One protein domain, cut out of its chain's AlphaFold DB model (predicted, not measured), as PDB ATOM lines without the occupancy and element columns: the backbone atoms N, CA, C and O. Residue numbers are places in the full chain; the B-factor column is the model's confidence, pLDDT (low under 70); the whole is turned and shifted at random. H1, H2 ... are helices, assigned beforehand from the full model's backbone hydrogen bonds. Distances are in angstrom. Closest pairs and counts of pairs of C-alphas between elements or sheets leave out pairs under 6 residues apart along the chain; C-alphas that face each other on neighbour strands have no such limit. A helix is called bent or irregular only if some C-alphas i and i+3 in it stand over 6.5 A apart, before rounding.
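This is residues 11 to 90 of the 102 residues of an uncharacterized protein of Geobacillus kaustophilus (UniProt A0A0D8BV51). Three short helices, H2, H3 and H4, cross steeply with their centres in a triangle and make the middle of the domain, while H1 lies towards one end and H5 towards the other. H5 turns sharply at a kink near residue 82 and folds back as a V. The printed part has 80 residues with five named helices, H1 to H5 in order along the chain, and no named strand; its class is all helix. It is compact, with a radius of gyration of the C-alphas of 12.9 A and spans of 37 by 28 by 20 A.

H1, residues 11 to 18, is close but not clearly touching to H2, residues 30 to 38; their closest C-alphas, of Leu 17 and Pro 30, are 7.4 A apart. H2 touches H3, residues 44 to 50, at a steep tilt of 64 degrees, opposite ways; the closest C-alphas, of Leu 36 and Met 47, are 6.9 A apart. H2 touches H4, residues 55 to 64, at a steep tilt of 66 degrees, opposite ways, closest at the C-alphas of Leu 33 and Met 62, 7.0 A. H3 touches H4 at a steep tilt of 69.5 degrees, only just short of about perpendicular, closest at the C-alphas of Ala 48 and Gln 55, 5.1 A. H5, residues 72 to 89, is close but not clearly touching to H2, closest at the C-alphas of Tyr 38 and Ile 83, 7.0 A. H5 is apart from H1, H3 and H4. In H1, H2, H3 and H4 every O i to N i+4 pair is within hydrogen-bond range; in H5 12 of 14 are.

H1 begins at C-alpha 11 (-55.921, 80.157, 176.830) and is 10.6 A long; H2 is 11.6 A, H3 9.7 A and H4 14.3 A. H5 is 15.2 A from first to last C-alpha, ending at C-alpha 89 (-26.973, 98.917, 180.528), and is irregular: C-alphas 80 and 83 are 9.3 A apart.

The two C-alphas farthest apart, of Glu 19 and Met 89, are 37.0 A apart. The link from H1 to H2, 11 residues, is long. The printed part has no cut, and no printed residue has a pLDDT under 70.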
ATOM      1  N   GLU A  11     -55.343  81.490 177.042       95.12
ATOM      2  CA  GLU A  11     -55.921  80.157 176.830       95.12
ATOM      3  C   GLU A  11     -55.146  79.376 175.765       95.12
ATOM      4  O   GLU A  11     -54.801  78.212 175.966       95.12
ATOM      5  N   GLU A  12     -54.819  80.030 174.650       92.75
ATOM      6  CA  GLU A  12     -54.044  79.416 173.574       92.75
ATOM      7  C   GLU A  12     -52.609  79.116 174.027       92.75
ATOM      8  O   GLU A  12     -52.069  78.056 173.714       92.75
ATOM      9  N   PHE A  13     -51.988  80.009 174.804       92.00
ATOM     10  CA  PHE A  13     -50.670  79.751 175.382       92.00
ATOM     11  C   PHE A  13     -50.697  78.548 176.333       92.00
ATOM     12  O   PHE A  13     -49.859  77.654 176.205       92.00
ATOM     13  N   ALA A  14     -51.674  78.491 177.244       94.00
ATOM     14  CA  ALA A  14     -51.828  77.386 178.186       94.00
ATOM     15  C   ALA A  14     -52.040  76.049 177.462       94.00
ATOM     16  O   ALA A  14     -51.399  75.055 177.807       94.00
ATOM     17  N   LYS A  15     -52.865  76.039 176.408       96.25
ATOM     18  CA  LYS A  15     -53.065  74.864 175.560       96.25
ATOM     19  C   LYS A  15     -51.748  74.386 174.941       96.25
ATOM     20  O   LYS A  15     -51.365  73.236 175.140       96.25
ATOM     21  N   ARG A  16     -51.012  75.272 174.262       95.31
ATOM     22  CA  ARG A  16     -49.725  74.930 173.625       95.31
ATOM     23  C   ARG A  16     -48.686  74.439 174.625       95.31
ATOM     24  O   ARG A  16     -47.889  73.569 174.293       95.31
ATOM     25  N   LEU A  17     -48.678  75.007 175.830       94.75
ATOM     26  CA  LEU A  17     -47.792  74.570 176.902       94.75
ATOM     27  C   LEU A  17     -48.165  73.170 177.404       94.75
ATOM     28  O   LEU A  17     -47.270  72.365 177.635       94.75
ATOM     29  N   SER A  18     -49.459  72.860 177.522       94.94
ATOM     30  CA  SER A  18     -49.929  71.528 177.932       94.94
ATOM     31  C   SER A  18     -49.607  70.429 176.912       94.94
ATOM     32  O   SER A  18     -49.409  69.279 177.287       94.94
ATOM     33  N   GLU A  19     -49.511  70.792 175.631       95.06
ATOM     34  CA  GLU A  19     -49.146  69.900 174.524       95.06
ATOM     35  C   GLU A  19     -47.622  69.826 174.297       95.06
ATOM     36  O   GLU A  19     -47.150  69.045 173.468       95.06
ATOM     37  N   ALA A  20     -46.837  70.658 174.991       95.75
ATOM     38  CA  ALA A  20     -45.397  70.731 174.798       95.75
ATOM     39  C   ALA A  20     -44.672  69.546 175.445       95.75
ATOM     40  O   ALA A  20     -44.993  69.100 176.545       95.75
ATOM     41  N   ASP A  21     -43.606  69.095 174.787       93.88
ATOM     42  CA  ASP A  21     -42.700  68.097 175.345       93.88
ATOM     43  C   ASP A  21     -41.715  68.776 176.306       93.88
ATOM     44  O   ASP A  21     -40.582  69.102 175.957       93.88
ATOM     45  N   VAL A  22     -42.191  69.059 177.521       94.56
ATOM     46  CA  VAL A  22     -41.463  69.835 178.540       94.56
ATOM     47  C   VAL A  22     -40.309  69.075 179.199       94.56
ATOM     48  O   VAL A  22     -39.547  69.674 179.959       94.56
ATOM     49  N   PHE A  23     -40.149  67.784 178.906       94.56
ATOM     50  CA  PHE A  23     -39.100  66.946 179.491       94.56
ATOM     51  C   PHE A  23     -37.919  66.716 178.547       94.56
ATOM     52  O   PHE A  23     -36.826  66.403 179.017       94.56
ATOM     53  N   SER A  24     -38.092  66.892 177.232       96.31
ATOM     54  CA  SER A  24     -36.979  66.752 176.292       96.31
ATOM     55  C   SER A  24     -36.129  68.014 176.183       96.31
ATOM     56  O   SER A  24     -36.611  69.148 176.275       96.31
ATOM     57  N   PHE A  25     -34.837  67.817 175.919       97.50
ATOM     58  CA  PHE A  25     -33.931  68.889 175.525       97.50
ATOM     59  C   PHE A  25     -34.072  69.158 174.021       97.50
ATOM     60  O   PHE A  25     -33.267  68.714 173.207       97.50
ATOM     61  N   SER A  26     -35.165  69.817 173.630       97.69
ATOM     62  CA  SER A  26     -35.479  70.074 172.223       97.69
ATOM     63  C   SER A  26     -36.146  71.431 172.007       97.69
ATOM     64  O   SER A  26     -36.660  72.056 172.932       97.69
ATOM     65  N   TYR A  27     -36.216  71.873 170.749       97.31
ATOM     66  CA  TYR A  27     -36.931  73.100 170.374       97.31
ATOM     67  C   TYR A  27     -38.453  73.021 170.597       97.31
ATOM     68  O   TYR A  27     -39.137  74.035 170.481       97.31
ATOM     69  N   LYS A  28     -39.002  71.834 170.883       97.25
ATOM     70  CA  LYS A  28     -40.414  71.645 171.253       97.25
ATOM     71  C   LYS A  28     -40.663  71.922 172.736       97.25
ATOM     72  O   LYS A  28     -41.812  71.959 173.159       97.25
ATOM     73  N   ASN A  29     -39.605  72.121 173.514       98.00
ATOM     74  CA  ASN A  29     -39.698  72.476 174.914       98.00
ATOM     75  C   ASN A  29     -39.588  74.007 175.068       98.00
ATOM     76  O   ASN A  29     -38.510  74.574 174.846       98.00
ATOM     77  N   PRO A  30     -40.668  74.709 175.458       97.56
ATOM     78  CA  PRO A  30     -40.641  76.160 175.618       97.56
ATOM     79  C   PRO A  30     -39.652  76.618 176.691       97.56
ATOM     80  O   PRO A  30     -39.065  77.690 176.547       97.56
ATOM     81  N   PHE A  31     -39.427  75.819 177.737       98.12
ATOM     82  CA  PHE A  31     -38.498  76.164 178.811       98.12
ATOM     83  C   PHE A  31     -37.046  76.093 178.349       98.12
ATOM     84  O   PHE A  31     -36.261  76.972 178.693       98.12
ATOM     85  N   VAL A  32     -36.702  75.116 177.505       98.50
ATOM     86  CA  VAL A  32     -35.373  75.035 176.877       98.50
ATOM     87  C   VAL A  32     -35.142  76.252 175.988       98.50
ATOM     88  O   VAL A  32     -34.128  76.930 176.133       98.50
ATOM     89  N   LEU A  33     -36.102  76.591 175.119       98.44
ATOM     90  CA  LEU A  33     -35.994  77.783 174.273       98.44
ATOM     91  C   LEU A  33     -35.841  79.069 175.094       98.44
ATOM     92  O   LEU A  33     -35.002  79.907 174.766       98.44
ATOM     93  N   ALA A  34     -36.643  79.231 176.150       98.38
ATOM     94  CA  ALA A  34     -36.598  80.404 177.014       98.38
ATOM     95  C   ALA A  34     -35.279  80.497 177.791       98.38
ATOM     96  O   ALA A  34     -34.696  81.577 177.857       98.38
ATOM     97  N   CYS A  35     -34.790  79.381 178.336       98.56
ATOM     98  CA  CYS A  35     -33.537  79.327 179.081       98.56
ATOM     99  C   CYS A  35     -32.348  79.696 178.183       98.56
ATOM    100  O   CYS A  35     -31.651  80.674 178.448       98.56
ATOM    101  N   LEU A  36     -32.187  79.004 177.050       98.69
ATOM    102  CA  LEU A  36     -31.079  79.259 176.127       98.69
ATOM    103  C   LEU A  36     -31.070  80.707 175.614       98.69
ATOM    104  O   LEU A  36     -30.012  81.312 175.464       98.69
ATOM    105  N   TYR A  37     -32.243  81.290 175.356       98.62
ATOM    106  CA  TYR A  37     -32.324  82.630 174.778       98.62
ATOM    107  C   TYR A  37     -32.244  83.760 175.817       98.62
ATOM    108  O   TYR A  37     -31.509  84.727 175.621       98.62
ATOM    109  N   TYR A  38     -33.011  83.678 176.910       98.38
ATOM    110  CA  TYR A  38     -33.134  84.771 177.885       98.38
ATOM    111  C   TYR A  38     -32.193  84.657 179.079       98.38
ATOM    112  O   TYR A  38     -32.001  85.660 179.761       98.38
ATOM    113  N   VAL A  39     -31.639  83.473 179.349       97.75
ATOM    114  CA  VAL A  39     -30.717  83.243 180.472       97.75
ATOM    115  C   VAL A  39     -29.295  83.102 179.949       97.75
ATOM    116  O   VAL A  39     -28.437  83.905 180.308       97.75
ATOM    117  N   GLU A  40     -29.075  82.170 179.019       97.94
ATOM    118  CA  GLU A  40     -27.746  81.934 178.435       97.94
ATOM    119  C   GLU A  40     -27.373  82.970 177.361       97.94
ATOM    120  O   GLU A  40     -26.205  83.141 177.024       97.94
ATOM    121  N   GLY A  41     -28.355  83.703 176.822       98.12
ATOM    122  CA  GLY A  41     -28.117  84.760 175.836       98.12
ATOM    123  C   GLY A  41     -27.735  84.259 174.443       98.12
ATOM    124  O   GLY A  41     -27.216  85.039 173.642       98.12
ATOM    125  N   MET A  42     -28.004  82.988 174.133       98.56
ATOM    126  CA  MET A  42     -27.706  82.411 172.826       98.56
ATOM    127  C   MET A  42     -28.527  83.067 171.714       98.56
ATOM    128  O   MET A  42     -29.717  83.362 171.846       98.56
ATOM    129  N   SER A  43     -27.906  83.246 170.555       98.19
ATOM    130  CA  SER A  43     -28.599  83.586 169.319       98.19
ATOM    131  C   SER A  43     -29.404  82.397 168.794       98.19
ATOM    132  O   SER A  43     -29.131  81.235 169.083       98.19
ATOM    133  N   THR A  44     -30.382  82.661 167.925       98.12
ATOM    134  CA  THR A  44     -31.170  81.581 167.308       98.12
ATOM    135  C   THR A  44     -30.355  80.673 166.386       98.12
ATOM    136  O   THR A  44     -30.852  79.610 166.025       98.12
ATOM    137  N   VAL A  45     -29.156  81.097 165.966       98.31
ATOM    138  CA  VAL A  45     -28.218  80.263 165.197       98.31
ATOM    139  C   VAL A  45     -27.522  79.287 166.138       98.31
ATOM    140  O   VAL A  45     -27.610  78.088 165.918       98.31
ATOM    141  N   GLU A  46     -26.955  79.781 167.239       98.62
ATOM    142  CA  GLU A  46     -26.305  78.940 168.256       98.62
ATOM    143  C   GLU A  46     -27.293  77.935 168.868       98.62
ATOM    144  O   GLU A  46     -26.978  76.759 169.017       98.62
ATOM    145  N   MET A  47     -28.534  78.356 169.138       98.69
ATOM    146  CA  MET A  47     -29.595  77.447 169.596       98.69
ATOM    147  C   MET A  47     -29.917  76.352 168.571       98.69
ATOM    148  O   MET A  47     -30.228  75.227 168.948       98.69
ATOM    149  N   ALA A  48     -29.904  76.686 167.280       98.69
ATOM    150  CA  ALA A  48     -30.188  75.743 166.204       98.69
ATOM    151  C   ALA A  48     -29.067  74.706 166.061       98.69
ATOM    152  O   ALA A  48     -29.355  73.516 165.952       98.69
ATOM    153  N   GLU A  49     -27.812  75.146 166.143       98.56
ATOM    154  CA  GLU A  49     -26.641  74.268 166.183       98.56
ATOM    155  C   GLU A  49     -26.694  73.334 167.399       98.56
ATOM    156  O   GLU A  49     -26.564  72.121 167.246       98.56
ATOM    157  N   LEU A  50     -26.989  73.875 168.587       98.62
ATOM    158  CA  LEU A  50     -27.081  73.105 169.829       98.62
ATOM    159  C   LEU A  50     -28.201  72.054 169.805       98.62
ATOM    160  O   LEU A  50     -28.023  70.943 170.295       98.62
ATOM    161  N   LEU A  51     -29.366  72.403 169.254       98.25
ATOM    162  CA  LEU A  51     -30.551  71.537 169.230       98.25
ATOM    163  C   LEU A  51     -30.653  70.689 167.951       98.25
ATOM    164  O   LEU A  51     -31.666  70.014 167.754       98.25
ATOM    165  N   GLY A  52     -29.644  70.738 167.075       98.25
ATOM    166  CA  GLY A  52     -29.587  69.946 165.846       98.25
ATOM    167  C   GLY A  52     -30.732  70.239 164.873       98.25
ATOM    168  O   GLY A  52     -31.312  69.317 164.297       98.25
ATOM    169  N   CYS A  53     -31.117  71.507 164.707       98.06
ATOM    170  CA  CYS A  53     -32.204  71.903 163.814       98.06
ATOM    171  C   CYS A  53     -31.876  73.175 163.024       98.06
ATOM    172  O   CYS A  53     -30.832  73.790 163.195       98.06
ATOM    173  N   GLU A  54     -32.762  73.590 162.119       97.94
ATOM    174  CA  GLU A  54     -32.570  74.842 161.388       97.94
ATOM    175  C   GLU A  54     -32.953  76.073 162.228       97.94
ATOM    176  O   GLU A  54     -33.952  76.072 162.952       97.94
ATOM    177  N   GLN A  55     -32.267  77.201 162.015       97.44
ATOM    178  CA  GLN A  55     -32.586  78.488 162.654       97.44
ATOM    179  C   GLN A  55     -34.065  78.895 162.483       97.44
ATOM    180  O   GLN A  55     -34.667  79.499 163.378       97.44
ATOM    181  N   ARG A  56     -34.683  78.574 161.332       96.12
ATOM    182  CA  ARG A  56     -36.113  78.841 161.100       96.12
ATOM    183  C   ARG A  56     -37.018  78.043 162.041       96.12
ATOM    184  O   ARG A  56     -38.036  78.578 162.467       96.12
ATOM    185  N   THR A  57     -36.626  76.826 162.417       97.25
ATOM    186  CA  THR A  57     -37.362  75.974 163.358       97.25
ATOM    187  C   THR A  57     -37.376  76.610 164.740       97.25
ATOM    188  O   THR A  57     -38.444  76.726 165.336       97.25
ATOM    189  N   ILE A  58     -36.234  77.132 165.199       98.25
ATOM    190  CA  ILE A  58     -36.156  77.894 166.453       98.25
ATOM    191  C   ILE A  58     -37.102  79.094 166.415       98.25
ATOM    192  O   ILE A  58     -37.949  79.237 167.292       98.25
ATOM    193  N   ARG A  59     -37.026  79.937 165.374       96.69
ATOM    194  CA  ARG A  59     -37.903  81.119 165.262       96.69
ATOM    195  C   ARG A  59     -39.384  80.747 165.246       96.69
ATOM    196  O   ARG A  59     -40.176  81.426 165.895       96.69
ATOM    197  N   ARG A  60     -39.745  79.685 164.523       95.94
ATOM    198  CA  ARG A  60     -41.111  79.159 164.476       95.94
ATOM    199  C   ARG A  60     -41.602  78.779 165.865       95.94
ATOM    200  O   ARG A  60     -42.673  79.228 166.255       95.94
ATOM    201  N   TYR A  61     -40.838  77.985 166.609       97.12
ATOM    202  CA  TYR A  61     -41.269  77.523 167.928       97.12
ATOM    203  C   TYR A  61     -41.218  78.629 168.989       97.12
ATOM    204  O   TYR A  61     -42.110  78.704 169.827       97.12
ATOM    205  N   MET A  62     -40.272  79.569 168.894       97.25
ATOM    206  CA  MET A  62     -40.315  80.794 169.696       97.25
ATOM    207  C   MET A  62     -41.609  81.579 169.439       97.25
ATOM    208  O   MET A  62     -42.295  81.939 170.389       97.25
ATOM    209  N   ASN A  63     -42.000  81.784 168.176       95.31
ATOM    210  CA  ASN A  63     -43.277  82.425 167.844       95.31
ATOM    211  C   ASN A  63     -44.480  81.600 168.333       95.31
ATOM    212  O   ASN A  63     -45.440  82.169 168.842       95.31
ATOM    213  N   TYR A  64     -44.432  80.270 168.203       95.19
ATOM    214  CA  TYR A  64     -45.488  79.359 168.655       95.19
ATOM    215  C   TYR A  64     -45.726  79.466 170.167       95.19
ATOM    216  O   TYR A  64     -46.873  79.524 170.598       95.19
ATOM    217  N   TYR A  65     -44.671  79.596 170.970       95.81
ATOM    218  CA  TYR A  65     -44.780  79.767 172.422       95.81
ATOM    219  C   TYR A  65     -44.799  81.232 172.884       95.81
ATOM    220  O   TYR A  65     -44.758  81.500 174.078       95.81
ATOM    221  N   GLY A  66     -44.851  82.205 171.971       95.06
ATOM    222  CA  GLY A  66     -44.905  83.624 172.342       95.06
ATOM    223  C   GLY A  66     -43.600  84.201 172.901       95.06
ATOM    224  O   GLY A  66     -43.614  85.259 173.532       95.06
ATOM    225  N   LEU A  67     -42.465  83.552 172.646       95.81
ATOM    226  CA  LEU A  67     -41.137  83.993 173.063       95.81
ATOM    227  C   LEU A  67     -40.618  85.068 172.098       95.81
ATOM    228  O   LEU A  67     -40.193  84.799 170.970       95.81
ATOM    229  N   LYS A  68     -40.662  86.325 172.538       96.19
ATOM    230  CA  LYS A  68     -40.219  87.473 171.742       96.19
ATOM    231  C   LYS A  68     -38.699  87.535 171.618       96.19
ATOM    232  O   LYS A  68     -37.973  87.532 172.608       96.19
ATOM    233  N   ARG A  69     -38.209  87.704 170.394       97.25
ATOM    234  CA  ARG A  69     -36.780  87.920 170.137       97.25
ATOM    235  C   ARG A  69     -36.384  89.361 170.424       97.25
ATOM    236  O   ARG A  69     -37.142  90.284 170.116       97.25
ATOM    237  N   PHE A  70     -35.182  89.547 170.951       98.06
ATOM    238  CA  PHE A  70     -34.567  90.855 171.115       98.06
ATOM    239  C   PHE A  70     -34.433  91.575 169.769       98.06
ATOM    240  O   PHE A  70     -34.222  90.947 168.726       98.06
ATOM    241  N   THR A  71     -34.535  92.904 169.786       97.56
ATOM    242  CA  THR A  71     -34.147  93.722 168.633       97.56
ATOM    243  C   THR A  71     -32.653  93.574 168.363       97.56
ATOM    244  O   THR A  71     -31.886  93.236 169.264       97.56
ATOM    245  N   LYS A  72     -32.227  93.859 167.125       96.88
ATOM    246  CA  LYS A  72     -30.816  93.794 166.710       96.88
ATOM    247  C   LYS A  72     -29.883  94.479 167.712       96.88
ATOM    248  O   LYS A  72     -28.897  93.880 168.125       96.88
ATOM    249  N   ASP A  73     -30.234  95.686 168.146       97.56
ATOM    250  CA  ASP A  73     -29.391  96.470 169.048       97.56
ATOM    251  C   ASP A  73     -29.280  95.841 170.437       97.56
ATOM    252  O   ASP A  73     -28.234  95.939 171.068       97.56
ATOM    253  N   TYR A  74     -30.346  95.220 170.951       98.31
ATOM    254  CA  TYR A  74     -30.292  94.575 172.263       98.31
ATOM    255  C   TYR A  74     -29.593  93.217 172.189       98.31
ATOM    256  O   TYR A  74     -28.743  92.925 173.020       98.31
ATOM    257  N   ALA A  75     -29.866  92.435 171.143       97.81
ATOM    258  CA  ALA A  75     -29.146  91.194 170.867       97.81
ATOM    259  C   ALA A  75     -27.633  91.434 170.718       97.81
ATOM    260  O   ALA A  75     -26.836  90.608 171.152       97.81
ATOM    261  N   PHE A  76     -27.230  92.575 170.149       97.75
ATOM    262  CA  PHE A  76     -25.824  92.965 170.089       97.75
ATOM    263  C   PHE A  76     -25.220  93.160 171.486       97.75
ATOM    264  O   PHE A  76     -24.147  92.624 171.746       97.75
ATOM    265  N   LEU A  77     -25.916  93.846 172.402       98.31
ATOM    266  CA  LEU A  77     -25.458  93.987 173.791       98.31
ATOM    267  C   LEU A  77     -25.320  92.627 174.481       98.31
ATOM    268  O   LEU A  77     -24.299  92.376 175.110       98.31
ATOM    269  N   VAL A  78     -26.307  91.741 174.317       98.31
ATOM    270  CA  VAL A  78     -26.255  90.381 174.879       98.31
ATOM    271  C   VAL A  78     -25.049  89.617 174.336       98.31
ATOM    272  O   VAL A  78     -24.321  89.003 175.106       98.31
ATOM    273  N   LYS A  79     -24.766  89.722 173.034       97.12
ATOM    274  CA  LYS A  79     -23.594  89.082 172.423       97.12
ATOM    275  C   LYS A  79     -22.265  89.609 172.978       97.12
ATOM    276  O   LYS A  79     -21.308  88.851 173.052       97.12
ATOM    277  N   GLN A  80     -22.169  90.903 173.293       98.00
ATOM    278  CA  GLN A  80     -20.922  91.507 173.783       98.00
ATOM    279  C   GLN A  80     -20.715  91.327 175.292       98.00
ATOM    280  O   GLN A  80     -19.581  91.185 175.734       98.00
ATOM    281  N   TYR A  81     -21.795  91.348 176.077       97.75
ATOM    282  CA  TYR A  81     -21.725  91.493 177.537       97.75
ATOM    283  C   TYR A  81     -22.509  90.423 178.311       97.75
ATOM    284  O   TYR A  81     -22.594  90.487 179.539       97.75
ATOM    285  N   GLY A  82     -23.119  89.460 177.619       97.75
ATOM    286  CA  GLY A  82     -24.065  88.511 178.205       97.75
ATOM    287  C   GLY A  82     -25.385  89.169 178.625       97.75
ATOM    288  O   GLY A  82     -25.573  90.385 178.526       97.75
ATOM    289  N   ILE A  83     -26.323  88.359 179.122       97.50
ATOM    290  CA  ILE A  83     -27.643  88.839 179.564       97.50
ATOM    291  C   ILE A  83     -27.520  89.847 180.712       97.50
ATOM    292  O   ILE A  83     -28.094  90.932 180.639       97.50
ATOM    293  N   GLN A  84     -26.742  89.527 181.751       97.31
ATOM    294  CA  GLN A  84     -26.618  90.390 182.933       97.31
ATOM    295  C   GLN A  84     -25.946  91.729 182.605       97.31
ATOM    296  O   GLN A  84     -26.408  92.778 183.054       97.31
ATOM    297  N   GLY A  85     -24.908  91.713 181.760       98.06
ATOM    298  CA  GLY A  85     -24.263  92.936 181.288       98.06
ATOM    299  C   GLY A  85     -25.184  93.780 180.405       98.06
ATOM    300  O   GLY A  85     -25.240  94.996 180.554       98.06
ATOM    301  N   ALA A  86     -25.976  93.161 179.530       98.12
ATOM    302  CA  ALA A  86     -26.951  93.895 178.727       98.12
ATOM    303  C   ALA A  86     -28.068  94.524 179.585       98.12
ATOM    304  O   ALA A  86     -28.490  95.651 179.310       98.12
ATOM    305  N   LEU A  87     -28.542  93.817 180.618       97.56
ATOM    306  CA  LEU A  87     -29.592  94.282 181.534       97.56
ATOM    307  C   LEU A  87     -29.153  95.470 182.394       97.56
ATOM    308  O   LEU A  87     -29.965  96.366 182.627       97.56
ATOM    309  N   SER A  88     -27.892  95.508 182.836       98.00
ATOM    310  CA  SER A  88     -27.368  96.644 183.607       98.00
ATOM    311  C   SER A  88     -27.269  97.923 182.768       98.00
ATOM    312  O   SER A  88     -27.405  99.022 183.300       98.00
ATOM    313  N   MET A  89     -27.087  97.788 181.451       97.69
ATOM    314  CA  MET A  89     -26.973  98.917 180.528       97.69
ATOM    315  C   MET A  89     -28.329  99.429 180.036       97.69
ATOM    316  O   MET A  89     -28.520 100.636 179.882       97.69
ATOM    317  N   ARG A  90     -29.269  98.531 179.710       96.19
ATOM    318  CA  ARG A  90     -30.550  98.910 179.098       96.19
ATOM    319  C   ARG A  90     -31.639  97.869 179.352       96.19
ATOM    320  O   ARG A  90     -31.385  96.669 179.422       96.19
TER     321      ARG A  90